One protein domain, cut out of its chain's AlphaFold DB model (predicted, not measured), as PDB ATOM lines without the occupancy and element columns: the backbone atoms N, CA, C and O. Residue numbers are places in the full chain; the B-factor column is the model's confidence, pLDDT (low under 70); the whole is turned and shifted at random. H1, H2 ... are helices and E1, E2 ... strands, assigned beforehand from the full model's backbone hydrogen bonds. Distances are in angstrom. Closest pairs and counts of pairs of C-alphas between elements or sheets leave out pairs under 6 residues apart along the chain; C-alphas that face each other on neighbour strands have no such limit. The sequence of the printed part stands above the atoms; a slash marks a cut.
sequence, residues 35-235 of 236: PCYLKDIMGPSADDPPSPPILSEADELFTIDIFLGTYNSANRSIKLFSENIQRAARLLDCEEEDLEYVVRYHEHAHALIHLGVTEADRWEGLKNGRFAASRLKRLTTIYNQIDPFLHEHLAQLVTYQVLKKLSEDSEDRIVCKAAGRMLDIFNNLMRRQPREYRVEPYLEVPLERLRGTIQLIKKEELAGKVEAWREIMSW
ATOM      1  N   PRO A  35     295.035 231.839 370.611       67.69
ATOM      2  CA  PRO A  35     295.551 230.535 370.265       67.69
ATOM      3  C   PRO A  35     295.038 229.448 371.201       67.69
ATOM      4  O   PRO A  35     295.375 228.305 370.948       67.69
ATOM      5  N   CYS A  36     294.266 229.713 372.266       80.06
ATOM      6  CA  CYS A  36     293.760 228.647 373.130       80.06
ATOM      7  C   CYS A  36     292.429 228.958 373.832       80.06
ATOM      8  O   CYS A  36     292.076 230.112 374.073       80.06
ATOM      9  N   TYR A  37     291.763 227.894 374.290       86.00
ATOM     10  CA  TYR A  37     290.731 227.972 375.322       86.00
ATOM     11  C   TYR A  37     291.329 227.757 376.713       86.00
ATOM     12  O   TYR A  37     292.245 226.949 376.897       86.00
ATOM     13  N   LEU A  38     290.778 228.452 377.710       83.38
ATOM     14  CA  LEU A  38     291.162 228.257 379.110       83.38
ATOM     15  C   LEU A  38     290.792 226.854 379.622       83.38
ATOM     16  O   LEU A  38     291.446 226.320 380.516       83.38
ATOM     17  N   LYS A  39     289.738 226.261 379.056       83.06
ATOM     18  CA  LYS A  39     289.250 224.917 379.365       83.06
ATOM     19  C   LYS A  39     288.772 224.259 378.074       83.06
ATOM     20  O   LYS A  39     288.264 224.957 377.201       83.06
ATOM     21  N   ASP A  40     288.915 222.940 377.986       80.19
ATOM     22  CA  ASP A  40     288.409 222.163 376.856       80.19
ATOM     23  C   ASP A  40     286.917 222.421 376.665       80.19
ATOM     24  O   ASP A  40     286.134 222.356 377.622       80.19
ATOM     25  N   ILE A  41     286.554 222.721 375.423       80.44
ATOM     26  CA  ILE A  41     285.169 222.710 374.984       80.44
ATOM     27  C   ILE A  41     284.810 221.247 374.812       80.44
ATOM     28  O   ILE A  41     285.447 220.526 374.043       80.44
ATOM     29  N   MET A  42     283.810 220.801 375.558       74.62
ATOM     30  CA  MET A  42     283.209 219.514 375.262       74.62
ATOM     31  C   MET A  42     282.466 219.720 373.944       74.62
ATOM     32  O   MET A  42     281.738 220.700 373.815       74.62
ATOM     33  N   GLY A  43     282.727 218.883 372.938       68.69
ATOM     34  CA  GLY A  43     282.028 218.957 371.653       68.69
ATOM     35  C   GLY A  43     280.513 218.744 371.817       68.69
ATOM     36  O   GLY A  43     279.975 218.954 372.905       68.69
ATOM     37  N   PRO A  44     279.809 218.290 370.771       66.06
ATOM     38  CA  PRO A  44     278.416 217.864 370.886       66.06
ATOM     39  C   PRO A  44     278.170 217.055 372.176       66.06
ATOM     40  O   PRO A  44     278.745 215.977 372.337       66.06
ATOM     41  N   SER A  45     277.391 217.596 373.120       65.31
ATOM     42  CA  SER A  45     277.066 216.936 374.396       65.31
ATOM     43  C   SER A  45     275.633 216.413 374.395       65.31
ATOM     44  O   SER A  45     274.734 217.043 373.843       65.31
ATOM     45  N   ALA A  46     275.438 215.261 375.044       52.94
ATOM     46  CA  ALA A  46     274.140 214.622 375.251       52.94
ATOM     47  C   ALA A  46     273.389 215.146 376.493       52.94
ATOM     48  O   ALA A  46     272.250 214.749 376.717       52.94
ATOM     49  N   ASP A  47     274.009 216.012 377.309       57.00
ATOM     50  CA  ASP A  47     273.279 216.732 378.358       57.00
ATOM     51  C   ASP A  47     272.325 217.715 377.678       57.00
ATOM     52  O   ASP A  47     272.740 218.780 377.219       57.00
ATOM     53  N   ASP A  48     271.058 217.323 377.580       55.75
ATOM     54  CA  ASP A  48     270.047 218.040 376.822       55.75
ATOM     55  C   ASP A  48     269.712 219.397 377.476       55.75
ATOM     56  O   ASP A  48     269.026 219.431 378.503       55.75
ATOM     57  N   PRO A  49     270.095 220.551 376.880       62.31
ATOM     58  CA  PRO A  49     269.261 221.737 377.007       62.31
ATOM     59  C   PRO A  49     267.834 221.376 376.560       62.31
ATOM     60  O   PRO A  49     267.668 220.431 375.774       62.31
ATOM     61  N   PRO A  50     266.812 222.100 377.055       68.88
ATOM     62  CA  PRO A  50     265.423 221.849 376.685       68.88
ATOM     63  C   PRO A  50     265.292 221.678 375.170       68.88
ATOM     64  O   PRO A  50     265.966 222.377 374.411       68.88
ATOM     65  N   SER A  51     264.461 220.722 374.745       77.75
ATOM     66  CA  SER A  51     264.238 220.462 373.324       77.75
ATOM     67  C   SER A  51     263.911 221.774 372.608       77.75
ATOM     68  O   SER A  51     263.048 222.513 373.097       77.75
ATOM     69  N   PRO A  52     264.589 222.081 371.488       87.31
ATOM     70  CA  PRO A  52     264.309 223.302 370.754       87.31
ATOM     71  C   PRO A  52     262.861 223.266 370.249       87.31
ATOM     72  O   PRO A  52     262.299 222.178 370.048       87.31
ATOM     73  N   PRO A  53     262.238 224.427 370.005       89.44
ATOM     74  CA  PRO A  53     261.028 224.453 369.204       89.44
ATOM     75  C   PRO A  53     261.300 223.793 367.846       89.44
ATOM     76  O   PRO A  53     262.382 223.918 367.268       89.44
ATOM     77  N   ILE A  54     260.309 223.062 367.346       91.38
ATOM     78  CA  ILE A  54     260.399 222.415 366.039       91.38
ATOM     79  C   ILE A  54     260.248 223.492 364.967       91.38
ATOM     80  O   ILE A  54     259.230 224.181 364.940       91.38
ATOM     81  N   LEU A  55     261.230 223.595 364.069       91.44
ATOM     82  CA  LEU A  55     261.168 224.508 362.932       91.44
ATOM     83  C   LEU A  55     260.084 224.043 361.948       91.44
ATOM     84  O   LEU A  55     260.095 222.906 361.466       91.44
ATOM     85  N   SER A  56     259.120 224.907 361.662       90.56
ATOM     86  CA  SER A  56     258.033 224.670 360.721       90.56
ATOM     87  C   SER A  56     258.408 225.153 359.324       90.56
ATOM     88  O   SER A  56     259.100 226.150 359.160       90.56
ATOM     89  N   GLU A  57     257.865 224.504 358.291       83.81
ATOM     90  CA  GLU A  57     258.009 224.973 356.903       83.81
ATOM     91  C   GLU A  57     257.327 226.345 356.675       83.81
ATOM     92  O   GLU A  57     257.587 227.021 355.684       83.81
ATOM     93  N   ALA A  58     256.445 226.765 357.594       84.44
ATOM     94  CA  ALA A  58     255.796 228.077 357.578       84.44
ATOM     95  C   ALA A  58     256.604 229.181 358.288       84.44
ATOM     96  O   ALA A  58     256.199 230.342 358.240       84.44
ATOM     97  N   ASP A  59     257.708 228.843 358.961       87.75
ATOM     98  CA  ASP A  59     258.506 229.828 359.684       87.75
ATOM     99  C   ASP A  59     259.294 230.693 358.692       87.75
ATOM    100  O   ASP A  59     260.266 230.269 358.063       87.75
ATOM    101  N   GLU A  60     258.864 231.946 358.542       87.94
ATOM    102  CA  GLU A  60     259.566 232.914 357.698       87.94
ATOM    103  C   GLU A  60     260.892 233.352 358.324       87.94
ATOM    104  O   GLU A  60     261.865 233.579 357.595       87.94
ATOM    105  N   LEU A  61     260.917 233.457 359.661       92.81
ATOM    106  CA  LEU A  61     262.059 233.917 360.441       92.81
ATOM    107  C   LEU A  61     262.406 232.954 361.580       92.81
ATOM    108  O   LEU A  61     261.518 232.508 362.302       92.81
ATOM    109  N   PHE A  62     263.698 232.698 361.779       93.06
ATOM    110  CA  PHE A  62     264.220 231.860 362.862       93.06
ATOM    111  C   PHE A  62     265.660 232.252 363.225       93.06
ATOM    112  O   PHE A  62     266.388 232.810 362.403       93.06
ATOM    113  N   THR A  63     266.070 231.981 364.465       92.50
ATOM    114  CA  THR A  63     267.418 232.281 364.976       92.50
ATOM    115  C   THR A  63     268.246 231.005 365.130       92.50
ATOM    116  O   THR A  63     267.701 229.903 365.241       92.50
ATOM    117  N   ILE A  64     269.573 231.137 365.114       92.12
ATOM    118  CA  ILE A  64     270.484 229.985 365.222       92.12
ATOM    119  C   ILE A  64     270.427 229.383 366.629       92.12
ATOM    120  O   ILE A  64     270.204 228.180 366.752       92.12
ATOM    121  N   ASP A  65     270.551 230.229 367.651       89.69
ATOM    122  CA  ASP A  65     270.640 229.893 369.080       89.69
ATOM    123  C   ASP A  65     269.411 229.153 369.638       89.69
ATOM    124  O   ASP A  65     269.512 228.379 370.594       89.69
ATOM    125  N   ILE A  66     268.235 229.383 369.044       90.00
ATOM    126  CA  ILE A  66     266.982 228.732 369.446       90.00
ATOM    127  C   ILE A  66     266.733 227.457 368.635       90.00
ATOM    128  O   ILE A  66     266.270 226.460 369.193       90.00
ATOM    129  N   PHE A  67     266.992 227.482 367.323       94.25
ATOM    130  CA  PHE A  67     266.526 226.422 366.427       94.25
ATOM    131  C   PHE A  67     267.611 225.465 365.962       94.25
ATOM    132  O   PHE A  67     267.302 224.291 365.784       94.25
ATOM    133  N   LEU A  68     268.843 225.916 365.736       94.88
ATOM    134  CA  LEU A  68     269.846 225.136 365.003       94.88
ATOM    135  C   LEU A  68     270.980 224.616 365.884       94.88
ATOM    136  O   LEU A  68     271.433 223.486 365.697       94.88
ATOM    137  N   GLY A  69     271.417 225.408 366.858       93.94
ATOM    138  CA  GLY A  69     272.494 225.042 367.763       93.94
ATOM    139  C   GLY A  69     272.463 225.867 369.036       93.94
ATOM    140  O   GLY A  69     271.736 226.848 369.136       93.94
ATOM    141  N   THR A  70     273.205 225.425 370.046       93.06
ATOM    142  CA  THR A  70     273.407 226.210 371.259       93.06
ATOM    143  C   THR A  70     274.729 225.874 371.938       93.06
ATOM    144  O   THR A  70     275.101 224.705 372.107       93.06
ATOM    145  N   TYR A  71     275.429 226.914 372.377       93.31
ATOM    146  CA  TYR A  71     276.558 226.834 373.283       93.31
ATOM    147  C   TYR A  71     276.102 227.026 374.732       93.31
ATOM    148  O   TYR A  71     275.690 228.108 375.154       93.31
ATOM    149  N   ASN A  72     276.260 225.985 375.547       91.38
ATOM    150  CA  ASN A  72     275.948 226.033 376.969       91.38
ATOM    151  C   ASN A  72     277.183 226.458 377.777       91.38
ATOM    152  O   ASN A  72     278.127 225.686 377.967       91.38
ATOM    153  N   SER A  73     277.168 227.684 378.308       91.75
ATOM    154  CA  SER A  73     278.284 228.239 379.089       91.75
ATOM    155  C   SER A  73     278.508 227.537 380.436       91.75
ATOM    156  O   SER A  73     279.637 227.525 380.931       91.75
ATOM    157  N   ALA A  74     277.478 226.911 381.021       89.06
ATOM    158  CA  ALA A  74     277.560 226.279 382.338       89.06
ATOM    159  C   ALA A  74     278.400 224.994 382.316       89.06
ATOM    160  O   ALA A  74     279.236 224.779 383.198       89.06
ATOM    161  N   ASN A  75     278.220 224.154 381.293       88.50
ATOM    162  CA  ASN A  75     279.018 222.938 381.112       88.50
ATOM    163  C   ASN A  75     280.115 223.088 380.037       88.50
ATOM    164  O   ASN A  75     281.063 222.301 380.044       88.50
ATOM    165  N   ARG A  76     280.084 224.167 379.238       90.50
ATOM    166  CA  ARG A  76     281.000 224.475 378.120       90.50
ATOM    167  C   ARG A  76     280.894 223.439 377.010       90.50
ATOM    168  O   ARG A  76     281.910 222.930 376.533       90.50
ATOM    169  N   SER A  77     279.660 223.122 376.648       90.12
ATOM    170  CA  SER A  77     279.358 222.201 375.564       90.12
ATOM    171  C   SER A  77     278.617 222.886 374.434       90.12
ATOM    172  O   SER A  77     277.960 223.906 374.638       90.12
ATOM    173  N   ILE A  78     278.744 222.314 373.246       91.25
ATOM    174  CA  ILE A  78     277.948 222.685 372.081       91.25
ATOM    175  C   ILE A  78     276.891 221.602 371.891       91.25
ATOM    176  O   ILE A  78     277.168 220.427 372.118       91.25
ATOM    177  N   LYS A  79     275.687 221.970 371.464       91.69
ATOM    178  CA  LYS A  79     274.685 221.029 370.963       91.69
ATOM    179  C   LYS A  79     274.141 221.538 369.640       91.69
ATOM    180  O   LYS A  79     273.863 222.721 369.508       91.69
ATOM    181  N   LEU A  80     273.996 220.632 368.681       92.75
ATOM    182  CA  LEU A  80     273.382 220.900 367.385       92.75
ATOM    183  C   LEU A  80     272.037 220.187 367.324       92.75
ATOM    184  O   LEU A  80     271.894 219.073 367.837       92.75
ATOM    185  N   PHE A  81     271.056 220.813 366.693       93.38
ATOM    186  CA  PHE A  81     269.704 220.289 366.594       93.38
ATOM    187  C   PHE A  81     269.473 219.713 365.195       93.38
ATOM    188  O   PHE A  81     268.850 220.349 364.350       93.38
ATOM    189  N   SER A  82     269.985 218.502 364.948       92.12
ATOM    190  CA  SER A  82     270.032 217.884 363.610       92.12
ATOM    191  C   SER A  82     268.690 217.889 362.870       92.12
ATOM    192  O   SER A  82     268.650 218.212 361.689       92.12
ATOM    193  N   GLU A  83     267.571 217.615 363.551       93.25
ATOM    194  CA  GLU A  83     266.248 217.649 362.907       93.25
ATOM    195  C   GLU A  83     265.900 219.046 362.365       93.25
ATOM    196  O   GLU A  83     265.395 219.186 361.248       93.25
ATOM    197  N   ASN A  84     266.193 220.095 363.135       95.69
ATOM    198  CA  ASN A  84     265.957 221.471 362.713       95.69
ATOM    199  C   ASN A  84     266.976 221.938 361.672       95.69
ATOM    200  O   ASN A  84     266.595 222.684 360.777       95.69
ATOM    201  N   ILE A  85     268.229 221.479 361.737       96.06
ATOM    202  CA  ILE A  85     269.233 221.739 360.694       96.06
ATOM    203  C   ILE A  85     268.753 221.159 359.361       96.06
ATOM    204  O   ILE A  85     268.729 221.872 358.363       96.06
ATOM    205  N   GLN A  86     268.258 219.922 359.352       96.00
ATOM    206  CA  GLN A  86     267.703 219.308 358.150       96.00
ATOM    207  C   GLN A  86     266.490 220.083 357.599       96.00
ATOM    208  O   GLN A  86     266.351 220.262 356.388       96.00
ATOM    209  N   ARG A  87     265.593 220.556 358.475       96.12
ATOM    210  CA  ARG A  87     264.447 221.403 358.086       96.12
ATOM    211  C   ARG A  87     264.909 222.743 357.509       96.12
ATOM    212  O   ARG A  87     264.452 223.140 356.441       96.12
ATOM    213  N   ALA A  88     265.850 223.408 358.172       96.69
ATOM    214  CA  ALA A  88     266.405 224.680 357.727       96.69
ATOM    215  C   ALA A  88     267.149 224.547 356.392       96.69
ATOM    216  O   ALA A  88     267.006 225.418 355.540       96.69
ATOM    217  N   ALA A  89     267.870 223.445 356.171       96.88
ATOM    218  CA  ALA A  89     268.548 223.165 354.908       96.88
ATOM    219  C   ALA A  89     267.562 223.116 353.730       96.88
ATOM    220  O   ALA A  89     267.815 223.717 352.689       96.88
ATOM    221  N   ARG A  90     266.379 222.508 353.919       95.56
ATOM    222  CA  ARG A  90     265.305 222.535 352.909       95.56
ATOM    223  C   ARG A  90     264.746 223.938 352.682       95.56
ATOM    224  O   ARG A  90     264.564 224.338 351.538       95.56
ATOM    225  N   LEU A  91     264.504 224.700 353.750       95.06
ATOM    226  CA  LEU A  91     264.001 226.079 353.660       95.06
ATOM    227  C   LEU A  91     264.984 227.047 352.982       95.06
ATOM    228  O   LEU A  91     264.566 228.064 352.415       95.06
ATOM    229  N   LEU A  92     266.280 226.765 353.090       95.19
ATOM    230  CA  LEU A  92     267.366 227.540 352.494       95.19
ATOM    231  C   LEU A  92     267.807 227.008 351.124       95.19
ATOM    232  O   LEU A  92     268.622 227.672 350.486       95.19
ATOM    233  N   ASP A  93     267.267 225.865 350.687       95.69
ATOM    234  CA  ASP A  93     267.671 225.144 349.473       95.69
ATOM    235  C   ASP A  93     269.194 224.914 349.417       95.69
ATOM    236  O   ASP A  93     269.888 225.338 348.492       95.69
ATOM    237  N   CYS A  94     269.741 224.301 350.473       96.06
ATOM    238  CA  CYS A  94     271.172 224.028 350.602       96.06
ATOM    239  C   CYS A  94     271.473 222.626 351.149       96.06
ATOM    240  O   CYS A  94     270.592 221.924 351.645       96.06
ATOM    241  N   GLU A  95     272.747 222.237 351.094       95.12
ATOM    242  CA  GLU A  95     273.225 220.977 351.667       95.12
ATOM    243  C   GLU A  95     273.192 221.017 353.203       95.12
ATOM    244  O   GLU A  95     273.642 221.985 353.825       95.12
ATOM    245  N   GLU A  96     272.673 219.948 353.817       94.56
ATOM    246  CA  GLU A  96     272.550 219.815 355.277       94.56
ATOM    247  C   GLU A  96     273.918 219.878 355.966       94.56
ATOM    248  O   GLU A  96     274.068 220.570 356.970       94.56
ATOM    249  N   GLU A  97     274.926 219.214 355.394       91.38
ATOM    250  CA  GLU A  97     276.282 219.161 355.946       91.38
ATOM    251  C   GLU A  97     276.950 220.543 355.959       91.38
ATOM    252  O   GLU A  97     277.491 220.957 356.984       91.38
ATOM    253  N   ASP A  98     276.863 221.295 354.854       93.19
ATOM    254  CA  ASP A  98     277.429 222.647 354.781       93.19
ATOM    255  C   ASP A  98     276.729 223.579 355.802       93.19
ATOM    256  O   ASP A  98     277.397 224.366 356.480       93.19
ATOM    257  N   LEU A  99     275.402 223.464 355.982       96.19
ATOM    258  CA  LEU A  99     274.673 224.218 357.013       96.19
ATOM    259  C   LEU A  99     275.074 223.791 358.431       96.19
ATOM    260  O   LEU A  99     275.264 224.649 359.294       96.19
ATOM    261  N   GLU A 100     275.238 222.492 358.685       94.44
ATOM    262  CA  GLU A 100     275.706 221.995 359.977       94.44
ATOM    263  C   GLU A 100     277.068 222.603 360.335       94.44
ATOM    264  O   GLU A 100     277.264 223.054 361.466       94.44
ATOM    265  N   TYR A 101     277.996 222.692 359.376       93.38
ATOM    266  CA  TYR A 101     279.275 223.364 359.594       93.38
ATOM    267  C   TYR A 101     279.110 224.849 359.917       93.38
ATOM    268  O   TYR A 101     279.752 225.324 360.855       93.38
ATOM    269  N   VAL A 102     278.240 225.577 359.212       96.31
ATOM    270  CA  VAL A 102     277.947 226.989 359.526       96.31
ATOM    271  C   VAL A 102     277.486 227.142 360.978       96.31
ATOM    272  O   VAL A 102     278.015 227.986 361.704       96.31
ATOM    273  N   VAL A 103     276.563 226.289 361.433       96.06
ATOM    274  CA  VAL A 103     276.084 226.293 362.825       96.06
ATOM    275  C   VAL A 103     277.222 225.936 363.786       96.06
ATOM    276  O   VAL A 103     277.404 226.605 364.799       96.06
ATOM    277  N   ARG A 104     278.065 224.950 363.459       94.19
ATOM    278  CA  ARG A 104     279.246 224.607 364.273       94.19
ATOM    279  C   ARG A 104     280.201 225.789 364.432       94.19
ATOM    280  O   ARG A 104     280.672 226.018 365.545       94.19
ATOM    281  N   TYR A 105     280.492 226.539 363.366       95.19
ATOM    282  CA  TYR A 105     281.319 227.746 363.465       95.19
ATOM    283  C   TYR A 105     280.683 228.790 364.391       95.19
ATOM    284  O   TYR A 105     281.386 229.339 365.241       95.19
ATOM    285  N   HIS A 106     279.367 228.996 364.295       96.62
ATOM    286  CA  HIS A 106     278.618 229.909 365.170       96.62
ATOM    287  C   HIS A 106     278.717 229.515 366.647       96.62
ATOM    288  O   HIS A 106     279.145 230.314 367.481       96.62
ATOM    289  N   GLU A 107     278.453 228.253 366.984       94.88
ATOM    290  CA  GLU A 107     278.531 227.798 368.378       94.88
ATOM    291  C   GLU A 107     279.967 227.793 368.926       94.88
ATOM    292  O   GLU A 107     280.216 228.116 370.094       94.88
ATOM    293  N   HIS A 108     280.960 227.491 368.086       94.12
ATOM    294  CA  HIS A 108     282.361 227.632 368.480       94.12
ATOM    295  C   HIS A 108     282.782 229.098 368.645       94.12
ATOM    296  O   HIS A 108     283.653 229.385 369.475       94.12
ATOM    297  N   ALA A 109     282.172 230.032 367.914       94.94
ATOM    298  CA  ALA A 109     282.394 231.456 368.117       94.94
ATOM    299  C   ALA A 109     281.886 231.902 369.495       94.94
ATOM    300  O   ALA A 109     282.623 232.589 370.209       94.94
ATOM    301  N   HIS A 110     280.716 231.431 369.941       95.56
ATOM    302  CA  HIS A 110     280.265 231.626 371.326       95.56
ATOM    303  C   HIS A 110     281.280 231.096 372.341       95.56
ATOM    304  O   HIS A 110     281.666 231.797 373.283       95.56
ATOM    305  N   ALA A 111     281.795 229.887 372.114       93.81
ATOM    306  CA  ALA A 111     282.800 229.299 372.985       93.81
ATOM    307  C   ALA A 111     284.126 230.089 372.994       93.81
ATOM    308  O   ALA A 111     284.766 230.208 374.040       93.81
ATOM    309  N   LEU A 112     284.532 230.687 371.869       92.88
ATOM    310  CA  LEU A 112     285.668 231.612 371.788       92.88
ATOM    311  C   LEU A 112     285.416 232.898 372.573       92.88
ATOM    312  O   LEU A 112     286.291 233.332 373.329       92.88
ATOM    313  N   ILE A 113     284.237 233.497 372.433       93.88
ATOM    314  CA  ILE A 113     283.849 234.701 373.175       93.88
ATOM    315  C   ILE A 113     283.840 234.413 374.682       93.88
ATOM    316  O   ILE A 113     284.308 235.242 375.456       93.88
ATOM    317  N   HIS A 114     283.426 233.218 375.107       94.00
ATOM    318  CA  HIS A 114     283.470 232.806 376.510       94.00
ATOM    319  C   HIS A 114     284.894 232.477 376.996       94.00
ATOM    320  O   HIS A 114     285.402 233.093 377.932       94.00
ATOM    321  N   LEU A 115     285.549 231.491 376.382       92.06
ATOM    322  CA  LEU A 115     286.724 230.805 376.935       92.06
ATOM    323  C   LEU A 115     288.047 231.160 376.256       92.06
ATOM    324  O   LEU A 115     289.100 230.731 376.735       92.06
ATOM    325  N   GLY A 116     288.011 231.880 375.133       90.06
ATOM    326  CA  GLY A 116     289.211 232.228 374.375       90.06
ATOM    327  C   GLY A 116     290.160 233.093 375.205       90.06
ATOM    328  O   GLY A 116     289.754 234.117 375.760       90.06
ATOM    329  N   VAL A 117     291.422 232.702 375.293       87.06
ATOM    330  CA  VAL A 117     292.449 233.410 376.066       87.06
ATOM    331  C   VAL A 117     293.764 233.440 375.296       87.06
ATOM    332  O   VAL A 117     293.943 232.720 374.310       87.06
ATOM    333  N   THR A 118     294.691 234.291 375.732       85.06
ATOM    334  CA  THR A 118     296.055 234.258 375.197       85.06
ATOM    335  C   THR A 118     296.774 232.987 375.655       85.06
ATOM    336  O   THR A 118     296.411 232.373 376.664       85.06
ATOM    337  N   GLU A 119     297.825 232.590 374.939       83.25
ATOM    338  CA  GLU A 119     298.625 231.428 375.340       83.25
ATOM    339  C   GLU A 119     299.273 231.636 376.718       83.25
ATOM    340  O   GLU A 119     299.285 230.730 377.550       83.25
ATOM    341  N   ALA A 120     299.740 232.860 376.993       84.75
ATOM    342  CA  ALA A 120     300.305 233.241 378.283       84.75
ATOM    343  C   ALA A 120     299.296 233.039 379.427       84.75
ATOM    344  O   ALA A 120     299.620 232.391 380.424       84.75
ATOM    345  N   ASP A 121     298.058 233.509 379.247       84.81
ATOM    346  CA  ASP A 121     296.985 233.336 380.232       84.81
ATOM    347  C   ASP A 121     296.654 231.857 380.472       84.81
ATOM    348  O   ASP A 121     296.406 231.442 381.608       84.81
ATOM    349  N   ARG A 122     296.661 231.038 379.410       84.38
ATOM    350  CA  ARG A 122     296.443 229.593 379.537       84.38
ATOM    351  C   ARG A 122     297.555 228.936 380.344       84.38
ATOM    352  O   ARG A 122     297.262 228.150 381.247       84.38
ATOM    353  N   TRP A 123     298.813 229.239 380.035       83.94
ATOM    354  CA  TRP A 123     299.962 228.685 380.749       83.94
ATOM    355  C   TRP A 123     299.968 229.072 382.225       83.94
ATOM    356  O   TRP A 123     300.255 228.232 383.080       83.94
ATOM    357  N   GLU A 124     299.619 230.317 382.538       84.62
ATOM    358  CA  GLU A 124     299.459 230.771 383.916       84.62
ATOM    359  C   GLU A 124     298.345 229.994 384.635       84.62
ATOM    360  O   GLU A 124     298.543 229.507 385.752       84.62
ATOM    361  N   GLY A 125     297.205 229.790 383.966       81.50
ATOM    362  CA  GLY A 125     296.109 228.950 384.449       81.50
ATOM    363  C   GLY A 125     296.551 227.524 384.785       81.50
ATOM    364  O   GLY A 125     296.307 227.051 385.898       81.50
ATOM    365  N   LEU A 126     297.240 226.854 383.857       81.62
ATOM    366  CA  LEU A 126     297.706 225.473 384.031       81.62
ATOM    367  C   LEU A 126     298.684 225.322 385.201       81.62
ATOM    368  O   LEU A 126     298.596 224.348 385.946       81.62
ATOM    369  N   LYS A 127     299.588 226.289 385.396       84.81
ATOM    370  CA  LYS A 127     300.554 226.270 386.507       84.81
ATOM    371  C   LYS A 127     299.885 226.461 387.867       84.81
ATOM    372  O   LYS A 127     300.297 225.844 388.845       84.81
ATOM    373  N   ASN A 128     298.858 227.308 387.927       75.94
ATOM    374  CA  ASN A 128     298.330 227.829 389.184       75.94
ATOM    375  C   ASN A 128     296.913 227.354 389.532       75.94
ATOM    376  O   ASN A 128     296.334 227.917 390.456       75.94
ATOM    377  N   GLY A 129     296.356 226.340 388.852       77.69
ATOM    378  CA  GLY A 129     295.152 225.556 389.207       77.69
ATOM    379  C   GLY A 129     293.950 226.334 389.777       77.69
ATOM    380  O   GLY A 129     292.961 226.571 389.087       77.69
ATOM    381  N   ARG A 130     294.032 226.767 391.043       79.69
ATOM    382  CA  ARG A 130     293.092 227.722 391.663       79.69
ATOM    383  C   ARG A 130     292.933 229.013 390.850       79.69
ATOM    384  O   ARG A 130     291.820 229.517 390.752       79.69
ATOM    385  N   PHE A 131     294.013 229.513 390.248       76.62
ATOM    386  CA  PHE A 131     293.989 230.668 389.346       76.62
ATOM    387  C   PHE A 131     293.189 230.384 388.067       76.62
ATOM    388  O   PHE A 131     292.419 231.230 387.624       76.62
ATOM    389  N   ALA A 132     293.291 229.172 387.505       84.06
ATOM    390  CA  ALA A 132     292.453 228.782 386.370       84.06
ATOM    391  C   ALA A 132     290.970 228.754 386.751       84.06
ATOM    392  O   ALA A 132     290.138 229.261 386.007       84.06
ATOM    393  N   ALA A 133     290.636 228.203 387.923       86.75
ATOM    394  CA  ALA A 133     289.253 228.133 388.390       86.75
ATOM    395  C   ALA A 133     288.651 229.524 388.656       86.75
ATOM    396  O   ALA A 133     287.520 229.789 388.245       86.75
ATOM    397  N   SER A 134     289.394 230.430 389.305       88.31
ATOM    398  CA  SER A 134     288.929 231.803 389.544       88.31
ATOM    399  C   SER A 134     288.767 232.582 388.241       88.31
ATOM    400  O   SER A 134     287.765 233.277 388.062       88.31
ATOM    401  N   ARG A 135     289.704 232.425 387.302       89.00
ATOM    402  CA  ARG A 135     289.642 233.083 385.997       89.00
ATOM    403  C   ARG A 135     288.511 232.546 385.133       89.00
ATOM    404  O   ARG A 135     287.795 233.339 384.537       89.00
ATOM    405  N   LEU A 136     288.301 231.232 385.118       90.88
ATOM    406  CA  LEU A 136     287.163 230.623 384.440       90.88
ATOM    407  C   LEU A 136     285.847 231.167 384.999       90.88
ATOM    408  O   LEU A 136     285.007 231.606 384.226       90.88
ATOM    409  N   LYS A 137     285.696 231.205 386.331       92.25
ATOM    410  CA  LYS A 137     284.505 231.781 386.966       92.25
ATOM    411  C   LYS A 137     284.276 233.226 386.513       92.25
ATOM    412  O   LYS A 137     283.151 233.574 386.177       92.25
ATOM    413  N   ARG A 138     285.338 234.040 386.461       93.00
ATOM    414  CA  ARG A 138     285.271 235.422 385.966       93.00
ATOM    415  C   ARG A 138     284.840 235.484 384.498       93.00
ATOM    416  O   ARG A 138     283.925 236.233 384.190       93.00
ATOM    417  N   LEU A 139     285.439 234.681 383.617       93.31
ATOM    418  CA  LEU A 139     285.059 234.627 382.199       93.31
ATOM    419  C   LEU A 139     283.593 234.223 382.013       93.31
ATOM    420  O   LEU A 139     282.900 234.842 381.215       93.31
ATOM    421  N   THR A 140     283.098 233.247 382.777       95.00
ATOM    422  CA  THR A 140     281.681 232.857 382.753       95.00
ATOM    423  C   THR A 140     280.771 233.979 383.246       95.00
ATOM    424  O   THR A 140     279.724 234.217 382.654       95.00
ATOM    425  N   THR A 141     281.163 234.699 384.303       95.94
ATOM    426  CA  THR A 141     280.413 235.871 384.778       95.94
ATOM    427  C   THR A 141     280.347 236.961 383.714       95.94
ATOM    428  O   THR A 141     279.254 237.441 383.441       95.94
ATOM    429  N   ILE A 142     281.478 237.309 383.095       95.62
ATOM    430  CA  ILE A 142     281.534 238.315 382.026       95.62
ATOM    431  C   ILE A 142     280.676 237.871 380.844       95.62
ATOM    432  O   ILE A 142     279.846 238.643 380.380       95.62
ATOM    433  N   TYR A 143     280.843 236.623 380.394       96.06
ATOM    434  CA  TYR A 143     280.076 236.065 379.286       96.06
ATOM    435  C   TYR A 143     278.576 236.197 379.552       96.06
ATOM    436  O   TYR A 143     277.896 236.842 378.777       96.06
ATOM    437  N   ASN A 144     278.077 235.724 380.696       95.56
ATOM    438  CA  ASN A 144     276.648 235.779 381.028       95.56
ATOM    439  C   ASN A 144     276.094 237.205 381.265       95.56
ATOM    440  O   ASN A 144     274.891 237.360 381.471       95.56
ATOM    441  N   GLN A 145     276.946 238.233 381.316       95.81
ATOM    442  CA  GLN A 145     276.541 239.638 381.442       95.81
ATOM    443  C   GLN A 145     276.453 240.366 380.098       95.81
ATOM    444  O   GLN A 145     275.918 241.483 380.055       95.81
ATOM    445  N   ILE A 146     276.985 239.770 379.025       96.44
ATOM    446  CA  ILE A 146     276.855 240.309 377.675       96.44
ATOM    447  C   ILE A 146     275.370 240.284 377.296       96.44
ATOM    448  O   ILE A 146     274.623 239.364 377.622       96.44
ATOM    449  N   ASP A 147     274.924 241.353 376.653       95.50
ATOM    450  CA  ASP A 147     273.575 241.460 376.128       95.50
ATOM    451  C   ASP A 147     273.277 240.301 375.157       95.50
ATOM    452  O   ASP A 147     274.127 240.004 374.313       95.50
ATOM    453  N   PRO A 148     272.098 239.657 375.237       92.50
ATOM    454  CA  PRO A 148     271.759 238.533 374.369       92.50
ATOM    455  C   PRO A 148     271.937 238.829 372.876       92.50
ATOM    456  O   PRO A 148     272.520 238.021 372.168       92.50
ATOM    457  N   PHE A 149     271.550 240.010 372.388       93.38
ATOM    458  CA  PHE A 149     271.741 240.332 370.970       93.38
ATOM    459  C   PHE A 149     273.208 240.595 370.634       93.38
ATOM    460  O   PHE A 149     273.660 240.305 369.529       93.38
ATOM    461  N   LEU A 150     273.984 241.128 371.584       95.25
ATOM    462  CA  LEU A 150     275.419 241.304 371.383       95.25
ATOM    463  C   LEU A 150     276.153 239.959 371.321       95.25
ATOM    464  O   LEU A 150     277.091 239.833 370.536       95.25
ATOM    465  N   HIS A 151     275.738 238.960 372.105       93.69
ATOM    466  CA  HIS A 151     276.279 237.603 371.991       93.69
ATOM    467  C   HIS A 151     276.177 237.086 370.561       93.69
ATOM    468  O   HIS A 151     277.181 236.664 369.985       93.69
ATOM    469  N   GLU A 152     274.978 237.181 370.001       95.44
ATOM    470  CA  GLU A 152     274.666 236.672 368.673       95.44
ATOM    471  C   GLU A 152     275.400 237.459 367.595       95.44
ATOM    472  O   GLU A 152     276.067 236.862 366.752       95.44
ATOM    473  N   HIS A 153     275.407 238.792 367.685       96.12
ATOM    474  CA  HIS A 153     276.155 239.619 366.742       96.12
ATOM    475  C   HIS A 153     277.649 239.293 366.722       96.12
ATOM    476  O   HIS A 153     278.254 239.212 365.652       96.12
ATOM    477  N   LEU A 154     278.269 239.108 367.889       95.88
ATOM    478  CA  LEU A 154     279.683 238.751 367.956       95.88
ATOM    479  C   LEU A 154     279.929 237.360 367.358       95.88
ATOM    480  O   LEU A 154     280.882 237.202 366.598       95.88
ATOM    481  N   ALA A 155     279.083 236.374 367.663       96.00
ATOM    482  CA  ALA A 155     279.223 235.018 367.138       96.00
ATOM    483  C   ALA A 155     279.030 234.959 365.613       96.00
ATOM    484  O   ALA A 155     279.860 234.380 364.905       96.00
ATOM    485  N   GLN A 156     278.017 235.649 365.089       96.62
ATOM    486  CA  GLN A 156     277.765 235.780 363.654       96.62
ATOM    487  C   GLN A 156     278.922 236.480 362.935       96.62
ATOM    488  O   GLN A 156     279.367 236.014 361.890       96.62
ATOM    489  N   LEU A 157     279.456 237.573 363.493       96.44
ATOM    490  CA  LEU A 157     280.581 238.285 362.883       96.44
ATOM    491  C   LEU A 157     281.859 237.449 362.884       96.44
ATOM    492  O   LEU A 157     282.567 237.432 361.881       96.44
ATOM    493  N   VAL A 158     282.155 236.726 363.967       95.50
ATOM    494  CA  VAL A 158     283.296 235.796 363.997       95.50
ATOM    495  C   VAL A 158     283.118 234.706 362.939       95.50
ATOM    496  O   VAL A 158     284.048 234.447 362.178       95.50
ATOM    497  N   THR A 159     281.924 234.120 362.846       96.06
ATOM    498  CA  THR A 159     281.583 233.102 361.839       96.06
ATOM    499  C   THR A 159     281.791 233.628 360.425       96.06
ATOM    500  O   THR A 159     282.493 233.007 359.630       96.06
ATOM    501  N   TYR A 160     281.256 234.814 360.131       96.56
ATOM    502  CA  TYR A 160     281.421 235.472 358.842       96.56
ATOM    503  C   TYR A 160     282.896 235.702 358.498       96.56
ATOM    504  O   TYR A 160     283.337 235.316 357.419       96.56
ATOM    505  N   GLN A 161     283.673 236.292 359.412       94.88
ATOM    506  CA  GLN A 161     285.089 236.595 359.172       94.88
ATOM    507  C   GLN A 161     285.910 235.325 358.932       94.88
ATOM    508  O   GLN A 161     286.803 235.312 358.087       94.88
ATOM    509  N   VAL A 162     285.586 234.243 359.641       93.12
ATOM    510  CA  VAL A 162     286.221 232.937 359.454       93.12
ATOM    511  C   VAL A 162     285.912 232.367 358.073       93.12
ATOM    512  O   VAL A 162     286.839 232.042 357.333       93.12
ATOM    513  N   LEU A 163     284.634 232.287 357.702       94.56
ATOM    514  CA  LEU A 163     284.222 231.745 356.406       94.56
ATOM    515  C   LEU A 163     284.747 232.596 355.244       94.56
ATOM    516  O   LEU A 163     285.281 232.044 354.283       94.56
ATOM    517  N   LYS A 164     284.688 233.929 355.368       94.94
ATOM    518  CA  LYS A 164     285.261 234.872 354.400       94.94
ATOM    519  C   LYS A 164     286.752 234.625 354.216       94.94
ATOM    520  O   LYS A 164     287.185 234.355 353.098       94.94
ATOM    521  N   LYS A 165     287.517 234.597 355.312       91.62
ATOM    522  CA  LYS A 165     288.961 234.352 355.261       91.62
ATOM    523  C   LYS A 165     289.298 233.011 354.613       91.62
ATOM    524  O   LYS A 165     290.178 232.959 353.763       91.62
ATOM    525  N   LEU A 166     288.604 231.930 354.971       90.88
ATOM    526  CA  LEU A 166     288.823 230.627 354.332       90.88
ATOM    527  C   LEU A 166     288.485 230.647 352.836       90.88
ATOM    528  O   LEU A 166     289.169 229.996 352.048       90.88
ATOM    529  N   SER A 167     287.435 231.371 352.442       93.69
ATOM    530  CA  SER A 167     287.007 231.461 351.045       93.69
ATOM    531  C   SER A 167     287.945 232.308 350.176       93.69
ATOM    532  O   SER A 167     288.053 232.043 348.983       93.69
ATOM    533  N   GLU A 168     288.652 233.280 350.760       92.81
ATOM    534  CA  GLU A 168     289.520 234.222 350.038       92.81
ATOM    535  C   GLU A 168     291.011 233.838 350.109       92.81
ATOM    536  O   GLU A 168     291.716 233.931 349.104       92.81
ATOM    537  N   ASP A 169     291.481 233.357 351.266       88.31
ATOM    538  CA  ASP A 169     292.914 233.220 351.568       88.31
ATOM    539  C   ASP A 169     293.419 231.765 351.608       88.31
ATOM    540  O   ASP A 169     294.620 231.538 351.774       88.31
ATOM    541  N   SER A 170     292.546 230.753 351.520       84.25
ATOM    542  CA  SER A 170     292.990 229.357 351.628       84.25
ATOM    543  C   SER A 170     293.731 228.894 350.369       84.25
ATOM    544  O   SER A 170     293.185 228.911 349.266       84.25
ATOM    545  N   GLU A 171     294.962 228.399 350.538       86.31
ATOM    546  CA  GLU A 171     295.732 227.758 349.459       86.31
ATOM    547  C   GLU A 171     295.092 226.439 348.987       86.31
ATOM    548  O   GLU A 171     295.305 225.991 347.855       86.31
ATOM    549  N   ASP A 172     294.277 225.815 349.843       86.88
ATOM    550  CA  ASP A 172     293.537 224.606 349.517       86.88
ATOM    551  C   ASP A 172     292.232 224.962 348.795       86.88
ATOM    552  O   ASP A 172     291.255 225.428 349.385       86.88
ATOM    553  N   ARG A 173     292.193 224.684 347.488       87.00
ATOM    554  CA  ARG A 173     291.031 224.971 346.635       87.00
ATOM    555  C   ARG A 173     289.747 224.278 347.088       87.00
ATOM    556  O   ARG A 173     288.666 224.809 346.839       87.00
ATOM    557  N   ILE A 174     289.838 223.097 347.703       85.44
ATOM    558  CA  ILE A 174     288.657 222.365 348.173       85.44
ATOM    559  C   ILE A 174     288.080 223.087 349.395       85.44
ATOM    560  O   ILE A 174     286.874 223.336 349.438       85.44
ATOM    561  N   VAL A 175     288.943 223.500 350.330       86.88
ATOM    562  CA  VAL A 175     288.560 224.301 351.506       86.88
ATOM    563  C   VAL A 175     287.988 225.648 351.081       86.88
ATOM    564  O   VAL A 175     286.893 225.992 351.509       86.88
ATOM    565  N   CYS A 176     288.668 226.364 350.183       90.31
ATOM    566  CA  CYS A 176     288.208 227.636 349.622       90.31
ATOM    567  C   CYS A 176     286.794 227.512 349.020       90.31
ATOM    568  O   CYS A 176     285.892 228.273 349.375       90.31
ATOM    569  N   LYS A 177     286.548 226.491 348.183       90.50
ATOM    570  CA  LYS A 177     285.226 226.265 347.575       90.50
ATOM    571  C   LYS A 177     284.162 225.874 348.605       90.50
ATOM    572  O   LYS A 177     283.012 226.282 348.462       90.50
ATOM    573  N   ALA A 178     284.505 225.051 349.597       90.50
ATOM    574  CA  ALA A 178     283.585 224.687 350.674       90.50
ATOM    575  C   ALA A 178     283.217 225.908 351.523       90.50
ATOM    576  O   ALA A 178     282.039 226.175 351.737       90.50
ATOM    577  N   ALA A 179     284.210 226.705 351.917       93.00
ATOM    578  CA  ALA A 179     284.010 227.936 352.668       93.00
ATOM    579  C   ALA A 179     283.166 228.963 351.913       93.00
ATOM    580  O   ALA A 179     282.295 229.572 352.524       93.00
ATOM    581  N   GLY A 180     283.349 229.101 350.596       95.44
ATOM    582  CA  GLY A 180     282.488 229.946 349.766       95.44
ATOM    583  C   GLY A 180     281.015 229.523 349.818       95.44
ATOM    584  O   GLY A 180     280.152 230.357 350.078       95.44
ATOM    585  N   ARG A 181     280.719 228.220 349.679       95.75
ATOM    586  CA  ARG A 181     279.338 227.710 349.813       95.75
ATOM    587  C   ARG A 181     278.770 227.945 351.210       95.75
ATOM    588  O   ARG A 181     277.645 228.414 351.343       95.75
ATOM    589  N   MET A 182     279.553 227.658 352.251       96.69
ATOM    590  CA  MET A 182     279.153 227.905 353.638       96.69
ATOM    591  C   MET A 182     278.894 229.396 353.899       96.69
ATOM    592  O   MET A 182     277.950 229.737 354.606       96.69
ATOM    593  N   LEU A 183     279.687 230.294 353.309       96.81
ATOM    594  CA  LEU A 183     279.489 231.739 353.409       96.81
ATOM    595  C   LEU A 183     278.185 232.181 352.730       96.81
ATOM    596  O   LEU A 183     277.446 232.990 353.293       96.81
ATOM    597  N   ASP A 184     277.861 231.627 351.560       97.50
ATOM    598  CA  ASP A 184     276.587 231.883 350.878       97.50
ATOM    599  C   ASP A 184     275.391 231.404 351.714       97.50
ATOM    600  O   ASP A 184     274.412 232.140 351.885       97.50
ATOM    601  N   ILE A 185     275.494 230.209 352.307       97.69
ATOM    602  CA  ILE A 185     274.487 229.660 353.226       97.69
ATOM    603  C   ILE A 185     274.333 230.557 354.454       97.69
ATOM    604  O   ILE A 185     273.209 230.908 354.813       97.69
ATOM    605  N   PHE A 186     275.439 230.989 355.065       97.19
ATOM    606  CA  PHE A 186     275.424 231.920 356.192       97.19
ATOM    607  C   PHE A 186     274.697 233.223 355.828       97.19
ATOM    608  O   PHE A 186     273.811 233.664 356.560       97.19
ATOM    609  N   ASN A 187     274.995 233.810 354.667       96.06
ATOM    610  CA  ASN A 187     274.328 235.027 354.201       96.06
ATOM    611  C   ASN A 187     272.820 234.817 353.971       96.06
ATOM    612  O   ASN A 187     272.016 235.696 354.291       96.06
ATOM    613  N   ASN A 188     272.411 233.663 353.438       95.25
ATOM    614  CA  ASN A 188     270.997 233.318 353.281       95.25
ATOM    615  C   ASN A 188     270.301 233.138 354.639       95.25
ATOM    616  O   ASN A 188     269.188 233.633 354.829       95.25
ATOM    617  N   LEU A 189     270.980 232.502 355.594       94.75
ATOM    618  CA  LEU A 189     270.512 232.326 356.962       94.75
ATOM    619  C   LEU A 189     270.326 233.675 357.679       94.75
ATOM    620  O   LEU A 189     269.296 233.875 358.317       94.75
ATOM    621  N   MET A 190     271.237 234.643 357.509       94.12
ATOM    622  CA  MET A 190     271.093 235.997 358.087       94.12
ATOM    623  C   MET A 190     269.815 236.706 357.623       94.12
ATOM    624  O   MET A 190     269.124 237.345 358.418       94.12
ATOM    625  N   ARG A 191     269.421 236.528 356.357       93.19
ATOM    626  CA  ARG A 191     268.184 237.126 355.819       93.19
ATOM    627  C   ARG A 191     266.914 236.547 356.445       93.19
ATOM    628  O   ARG A 191     265.888 237.231 356.442       93.19
ATOM    629  N   ARG A 192     266.986 235.321 356.978       93.12
ATOM    630  CA  ARG A 192     265.915 234.644 357.724       93.12
ATOM    631  C   ARG A 192     265.925 234.988 359.214       93.12
ATOM    632  O   ARG A 192     265.003 234.603 359.917       93.12
ATOM    633  N   GLN A 193     266.904 235.731 359.722       93.56
ATOM    634  CA  GLN A 193     266.877 236.137 361.125       93.56
ATOM    635  C   GLN A 193     265.992 237.377 361.345       93.56
ATOM    636  O   GLN A 193     265.844 238.210 360.431       93.56
ATOM    637  N   PRO A 194     265.414 237.542 362.554       93.31
ATOM    638  CA  PRO A 194     264.819 238.804 362.987       93.31
ATOM    639  C   PRO A 194     265.792 239.977 362.810       93.31
ATOM    640  O   PRO A 194     267.011 239.805 362.822       93.31
ATOM    641  N   ARG A 195     265.269 241.191 362.609       91.69
ATOM    642  CA  ARG A 195     266.086 242.364 362.232       91.69
ATOM    643  C   ARG A 195     267.133 242.729 363.280       91.69
ATOM    644  O   ARG A 195     268.167 243.288 362.945       91.69
ATOM    645  N   GLU A 196     266.844 242.454 364.535       91.12
ATOM    646  CA  GLU A 196     267.679 242.744 365.689       91.12
ATOM    647  C   GLU A 196     268.873 241.795 365.843       91.12
ATOM    648  O   GLU A 196     269.791 242.150 366.571       91.12
ATOM    649  N   TYR A 197     268.884 240.667 365.118       92.19
ATOM    650  CA  TYR A 197     270.006 239.725 365.010       92.19
ATOM    651  C   TYR A 197     270.864 239.960 363.753       92.19
ATOM    652  O   TYR A 197     271.792 239.208 363.478       92.19
ATOM    653  N   ARG A 198     270.523 240.939 362.910       90.69
ATOM    654  CA  ARG A 198     271.161 241.127 361.600       90.69
ATOM    655  C   ARG A 198     272.456 241.926 361.706       90.69
ATOM    656  O   ARG A 198     272.458 243.080 362.140       90.69
ATOM    657  N   VAL A 199     273.554 241.323 361.247       92.44
ATOM    658  CA  VAL A 199     274.914 241.886 361.312       92.44
ATOM    659  C   VAL A 199     275.403 242.518 360.016       92.44
ATOM    660  O   VAL A 199     276.515 243.042 359.992       92.44
ATOM    661  N   GLU A 200     274.592 242.532 358.956       91.62
ATOM    662  CA  GLU A 200     274.923 243.122 357.652       91.62
ATOM    663  C   GLU A 200     275.573 244.517 357.748       91.62
ATOM    664  O   GLU A 200     276.568 244.743 357.056       91.62
ATOM    665  N   PRO A 201     275.118 245.441 358.626       91.31
ATOM    666  CA  PRO A 201     275.752 246.755 358.771       91.31
ATOM    667  C   PRO A 201     277.212 246.727 359.253       91.31
ATOM    668  O   PRO A 201     277.899 247.740 359.146       91.31
ATOM    669  N   TYR A 202     277.680 245.605 359.805       91.94
ATOM    670  CA  TYR A 202     278.983 245.474 360.459       91.94
ATOM    671  C   TYR A 202     279.927 244.481 359.761       91.94
ATOM    672  O   TYR A 202     281.043 244.289 360.239       91.94
ATOM    673  N   LEU A 203     279.526 243.857 358.645       91.31
ATOM    674  CA  LEU A 203     280.343 242.836 357.959       91.31
ATOM    675  C   LEU A 203     281.682 243.379 357.438       91.31
ATOM    676  O   LEU A 203     282.685 242.667 357.439       91.31
ATOM    677  N   GLU A 204     281.711 244.656 357.057       88.50
ATOM    678  CA  GLU A 204     282.914 245.342 356.564       88.50
ATOM    679  C   GLU A 204     283.800 245.902 357.688       88.50
ATOM    680  O   GLU A 204     284.828 246.531 357.428       88.50
ATOM    681  N   VAL A 205     283.429 245.698 358.957       87.75
ATOM    682  CA  VAL A 205     284.279 246.102 360.077       87.75
ATOM    683  C   VAL A 205     285.563 245.261 360.067       87.75
ATOM    684  O   VAL A 205     285.481 244.032 360.001       87.75
ATOM    685  N   PRO A 206     286.757 245.881 360.184       89.31
ATOM    686  CA  PRO A 206     288.009 245.136 360.206       89.31
ATOM    687  C   PRO A 206     288.041 244.085 361.316       89.31
ATOM    688  O   PRO A 206     287.675 244.364 362.461       89.31
ATOM    689  N   LEU A 207     288.582 242.908 360.996       89.56
ATOM    690  CA  LEU A 207     288.765 241.804 361.941       89.56
ATOM    691  C   LEU A 207     289.461 242.247 363.238       89.56
ATOM    692  O   LEU A 207     289.040 241.869 364.328       89.56
ATOM    693  N   GLU A 208     290.474 243.111 363.145       90.19
ATOM    694  CA  GLU A 208     291.185 243.652 364.313       90.19
ATOM    695  C   GLU A 208     290.275 244.437 365.263       90.19
ATOM    696  O   GLU A 208     290.435 244.362 366.482       90.19
ATOM    697  N   ARG A 209     289.271 245.144 364.731       91.50
ATOM    698  CA  ARG A 209     288.296 245.856 365.559       91.50
ATOM    699  C   ARG A 209     287.380 244.872 366.280       91.50
ATOM    700  O   ARG A 209     287.173 245.022 367.480       91.50
ATOM    701  N   LEU A 210     286.909 243.825 365.599       92.62
ATOM    702  CA  LEU A 210     286.133 242.752 366.232       92.62
ATOM    703  C   LEU A 210     286.940 242.055 367.343       92.62
ATOM    704  O   LEU A 210     286.448 241.891 368.463       92.62
ATOM    705  N   ARG A 211     288.202 241.700 367.059       91.50
ATOM    706  CA  ARG A 211     289.132 241.099 368.029       91.50
ATOM    707  C   ARG A 211     289.324 241.998 369.245       91.50
ATOM    708  O   ARG A 211     289.213 241.503 370.370       91.50
ATOM    709  N   GLY A 212     289.583 243.286 369.017       90.94
ATOM    710  CA  GLY A 212     289.769 244.297 370.053       90.94
ATOM    711  C   GLY A 212     288.535 244.449 370.936       90.94
ATOM    712  O   GLY A 212     288.649 244.397 372.155       90.94
ATOM    713  N   THR A 213     287.345 244.525 370.344       92.62
ATOM    714  CA  THR A 213     286.083 244.613 371.089       92.62
ATOM    715  C   THR A 213     285.862 243.401 371.997       92.62
ATOM    716  O   THR A 213     285.568 243.571 373.181       92.62
ATOM    717  N   ILE A 214     286.067 242.176 371.499       93.12
ATOM    718  CA  ILE A 214     285.965 240.959 372.328       93.12
ATOM    719  C   ILE A 214     286.967 241.012 373.495       93.12
ATOM    720  O   ILE A 214     286.650 240.623 374.620       93.12
ATOM    721  N   GLN A 215     288.171 241.527 373.246       91.06
ATOM    722  CA  GLN A 215     289.204 241.736 374.259       91.06
ATOM    723  C   GLN A 215     288.783 242.753 375.327       91.06
ATOM    724  O   GLN A 215     288.954 242.481 376.514       91.06
ATOM    725  N   LEU A 216     288.223 243.895 374.920       93.12
ATOM    726  CA  LEU A 216     287.743 244.939 375.829       93.12
ATOM    727  C   LEU A 216     286.607 244.422 376.717       93.12
ATOM    728  O   LEU A 216     286.631 244.655 377.924       93.12
ATOM    729  N   ILE A 217     285.667 243.650 376.157       93.94
ATOM    730  CA  ILE A 217     284.594 243.000 376.929       93.94
ATOM    731  C   ILE A 217     285.192 242.045 377.968       93.94
ATOM    732  O   ILE A 217     284.863 242.120 379.148       93.94
ATOM    733  N   LYS A 218     286.135 241.184 377.564       90.75
ATOM    734  CA  LYS A 218     286.805 240.233 378.474       90.75
ATOM    735  C   LYS A 218     287.634 240.893 379.572       90.75
ATOM    736  O   LYS A 218     287.869 240.274 380.609       90.75
ATOM    737  N   LYS A 219     288.116 242.112 379.337       90.50
ATOM    738  CA  LYS A 219     288.823 242.924 380.333       90.50
ATOM    739  C   LYS A 219     287.879 243.762 381.197       90.50
ATOM    740  O   LYS A 219     288.360 244.389 382.134       90.50
ATOM    741  N   GLU A 220     286.574 243.733 380.915       91.50
ATOM    742  CA  GLU A 220     285.550 244.585 381.538       91.50
ATOM    743  C   GLU A 220     285.780 246.088 381.269       91.50
ATOM    744  O   GLU A 220     285.273 246.945 381.985       91.50
ATOM    745  N   GLU A 221     286.536 246.416 380.213       92.69
ATOM    746  CA  GLU A 221     286.809 247.789 379.756       92.69
ATOM    747  C   GLU A 221     285.709 248.308 378.816       92.69
ATOM    748  O   GLU A 221     285.500 249.514 378.700       92.69
ATOM    749  N   LEU A 222     284.980 247.396 378.167       91.38
ATOM    750  CA  LEU A 222     283.752 247.684 377.434       91.38
ATOM    751  C   LEU A 222     282.595 246.959 378.114       91.38
ATOM    752  O   LEU A 222     282.621 245.735 378.256       91.38
ATOM    753  N   ALA A 223     281.556 247.705 378.489       86.38
ATOM    754  CA  ALA A 223     280.309 247.095 378.924       86.38
ATOM    755  C   ALA A 223     279.766 246.228 377.781       86.38
ATOM    756  O   ALA A 223     279.632 246.712 376.659       86.38
ATOM    757  N   GLY A 224     279.445 244.962 378.057       91.06
ATOM    758  CA  GLY A 224     278.864 244.031 377.085       91.06
ATOM    759  C   GLY A 224     277.427 244.398 376.698       91.06
ATOM    760  O   GLY A 224     276.535 243.577 376.830       91.06
ATOM    761  N   LYS A 225     277.178 245.640 376.279       94.19
ATOM    762  CA  LYS A 225     275.878 246.189 375.886       94.19
ATOM    763  C   LYS A 225     275.896 246.547 374.409       94.19
ATOM    764  O   LYS A 225     276.892 247.078 373.914       94.19
ATOM    765  N   VAL A 226     274.795 246.263 373.714       91.38
ATOM    766  CA  VAL A 226     274.677 246.460 372.262       91.38
ATOM    767  C   VAL A 226     274.911 247.917 371.882       91.38
ATOM    768  O   VAL A 226     275.571 248.182 370.884       91.38
ATOM    769  N   GLU A 227     274.410 248.868 372.665       89.62
ATOM    770  CA  GLU A 227     274.506 250.299 372.376       89.62
ATOM    771  C   GLU A 227     275.964 250.767 372.378       89.62
ATOM    772  O   GLU A 227     276.435 251.319 371.385       89.62
ATOM    773  N   ALA A 228     276.701 250.460 373.450       89.06
ATOM    774  CA  ALA A 228     278.120 250.796 373.573       89.06
ATOM    775  C   ALA A 228     278.962 250.108 372.486       89.06
ATOM    776  O   ALA A 228     279.883 250.694 371.918       89.06
ATOM    777  N   TRP A 229     278.620 248.862 372.159       93.44
ATOM    778  CA  TRP A 229     279.259 248.129 371.075       93.44
ATOM    779  C   TRP A 229     279.017 248.774 369.702       93.44
ATOM    780  O   TRP A 229     279.963 248.938 368.930       93.44
ATOM    781  N   ARG A 230     277.780 249.187 369.397       89.94
ATOM    782  CA  ARG A 230     277.434 249.841 368.123       89.94
ATOM    783  C   ARG A 230     278.243 251.112 367.898       89.94
ATOM    784  O   ARG A 230     278.691 251.342 366.777       89.94
ATOM    785  N   GLU A 231     278.471 251.901 368.947       87.19
ATOM    786  CA  GLU A 231     279.310 253.100 368.858       87.19
ATOM    787  C   GLU A 231     280.726 252.752 368.382       87.19
ATOM    788  O   GLU A 231     281.184 253.316 367.388       87.19
ATOM    789  N   ILE A 232     281.368 251.751 368.993       85.88
ATOM    790  CA  ILE A 232     282.717 251.293 368.615       85.88
ATOM    791  C   ILE A 232     282.760 250.778 367.176       85.88
ATOM    792  O   ILE A 232     283.695 251.081 366.433       85.88
ATOM    793  N   MET A 233     281.754 250.006 366.763       86.00
ATOM    794  CA  MET A 233     281.718 249.433 365.414       86.00
ATOM    795  C   MET A 233     281.474 250.493 364.332       86.00
ATOM    796  O   MET A 233     281.917 250.313 363.199       86.00
ATOM    797  N   SER A 234     280.824 251.608 364.679       82.62
ATOM    798  CA  SER A 234     280.510 252.710 363.759       82.62
ATOM    799  C   SER A 234     281.657 253.702 363.518       82.62
ATOM    800  O   SER A 234     281.570 254.528 362.605       82.62
ATOM    801  N   TRP A 235     282.728 253.650 364.317       73.62
ATOM    802  CA  TRP A 235     283.874 254.547 364.156       73.62
ATOM    803  C   TRP A 235     284.581 254.279 362.826       73.62
ATOM    804  O   TRP A 235     284.885 253.136 362.499       73.62
TER     805      TRP A 235
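Overview. This is residues 35 to 235 of the 236 residues of an uncharacterized protein of Nitrospira lenta (UniProt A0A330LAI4). The long helix H3 runs through the middle, with a small sheet of three strands over one side of it and H6 crossing it on the other. H6 folds back into H7 as a hairpin, H8 of a second hairpin, H8 and H9, packs on H6, and H2 and H5 meet opposite ends of H3, H5 making a corner with H4. The printed part has 201 residues, with nine named helices and three named strands in the order E1 H1 E2 E3 H2 H3 H4 H5 H6 H7 H8 H9. The sheet order E1 E3 E2 is mixed, and the class is mostly helix. It is compact and rounded, with a radius of gyration of the C-alphas of 17.0 A and spans of 50 by 41 by 37 A.

Along the chain. Find C-alpha 42 at (283.209, 219.514, 375.262), where E1, residues 42 to 44, begins. Then come H1, 64 to 67; E2, 69 to 72; E3, 77 to 80; and H2, 82 to 92. H3, 96 to 115, runs 28.1 A from (272.550, 219.815, 355.277). H4, 119 to 128, and H5, 130 to 143, 19.8 A long, lead to H6, 148 to 169, 31.6 A, and H7, 173 to 191, 27.5 A. H8, 207 to 218, and H9, 226 to 234, follow; H9 ends at (280.510, 252.710, 363.759).

Arrangement. H3 and H6 are the hubs, touching four helices each; they touch at Ala 109 and Ala 155, C-alphas 4.9 A apart, at a steep tilt of 61 degrees. H3 is on the sheet, two layers with the helix on one face, at a height of 8.1 A. In the hairpin E2 and E3, antiparallel, N 70 and O 79 are 2.8 A apart; E1 is parallel to E3, with N 78 and O 42 at 3.4 A. H1 only grazes the sheet. H2 touches H3, Ala 89 to Glu 96, C-alphas 5.2 A apart. H5 touches H3 at Tyr 143 and His 114, C-alphas 5.5 A apart, and H4 only at the corner. The hairpin H6 and H7 has a shallow tilt of 30 degrees, its closest C-alphas, Ser 167 and Cys 176, 4.3 A apart. H8 touches H6, Leu 207 to Gln 161, C-alphas 7.0 A apart; H8 and H9, a hairpin, only just touch, with 3 pairs of C-alphas within 8 A. Every O i to N i+4 pair is within hydrogen-bond range in H2 to H9; H1 is too short for one.

Size, cuts and confidence. The C-alphas farthest apart, Ala 58 and Lys 127, are 53.3 A apart. The printed part has no cut. The links E1 to H1 and H7 to H8 are long. Look for pLDDT under 70 at residue 35 and residues 43 to 50.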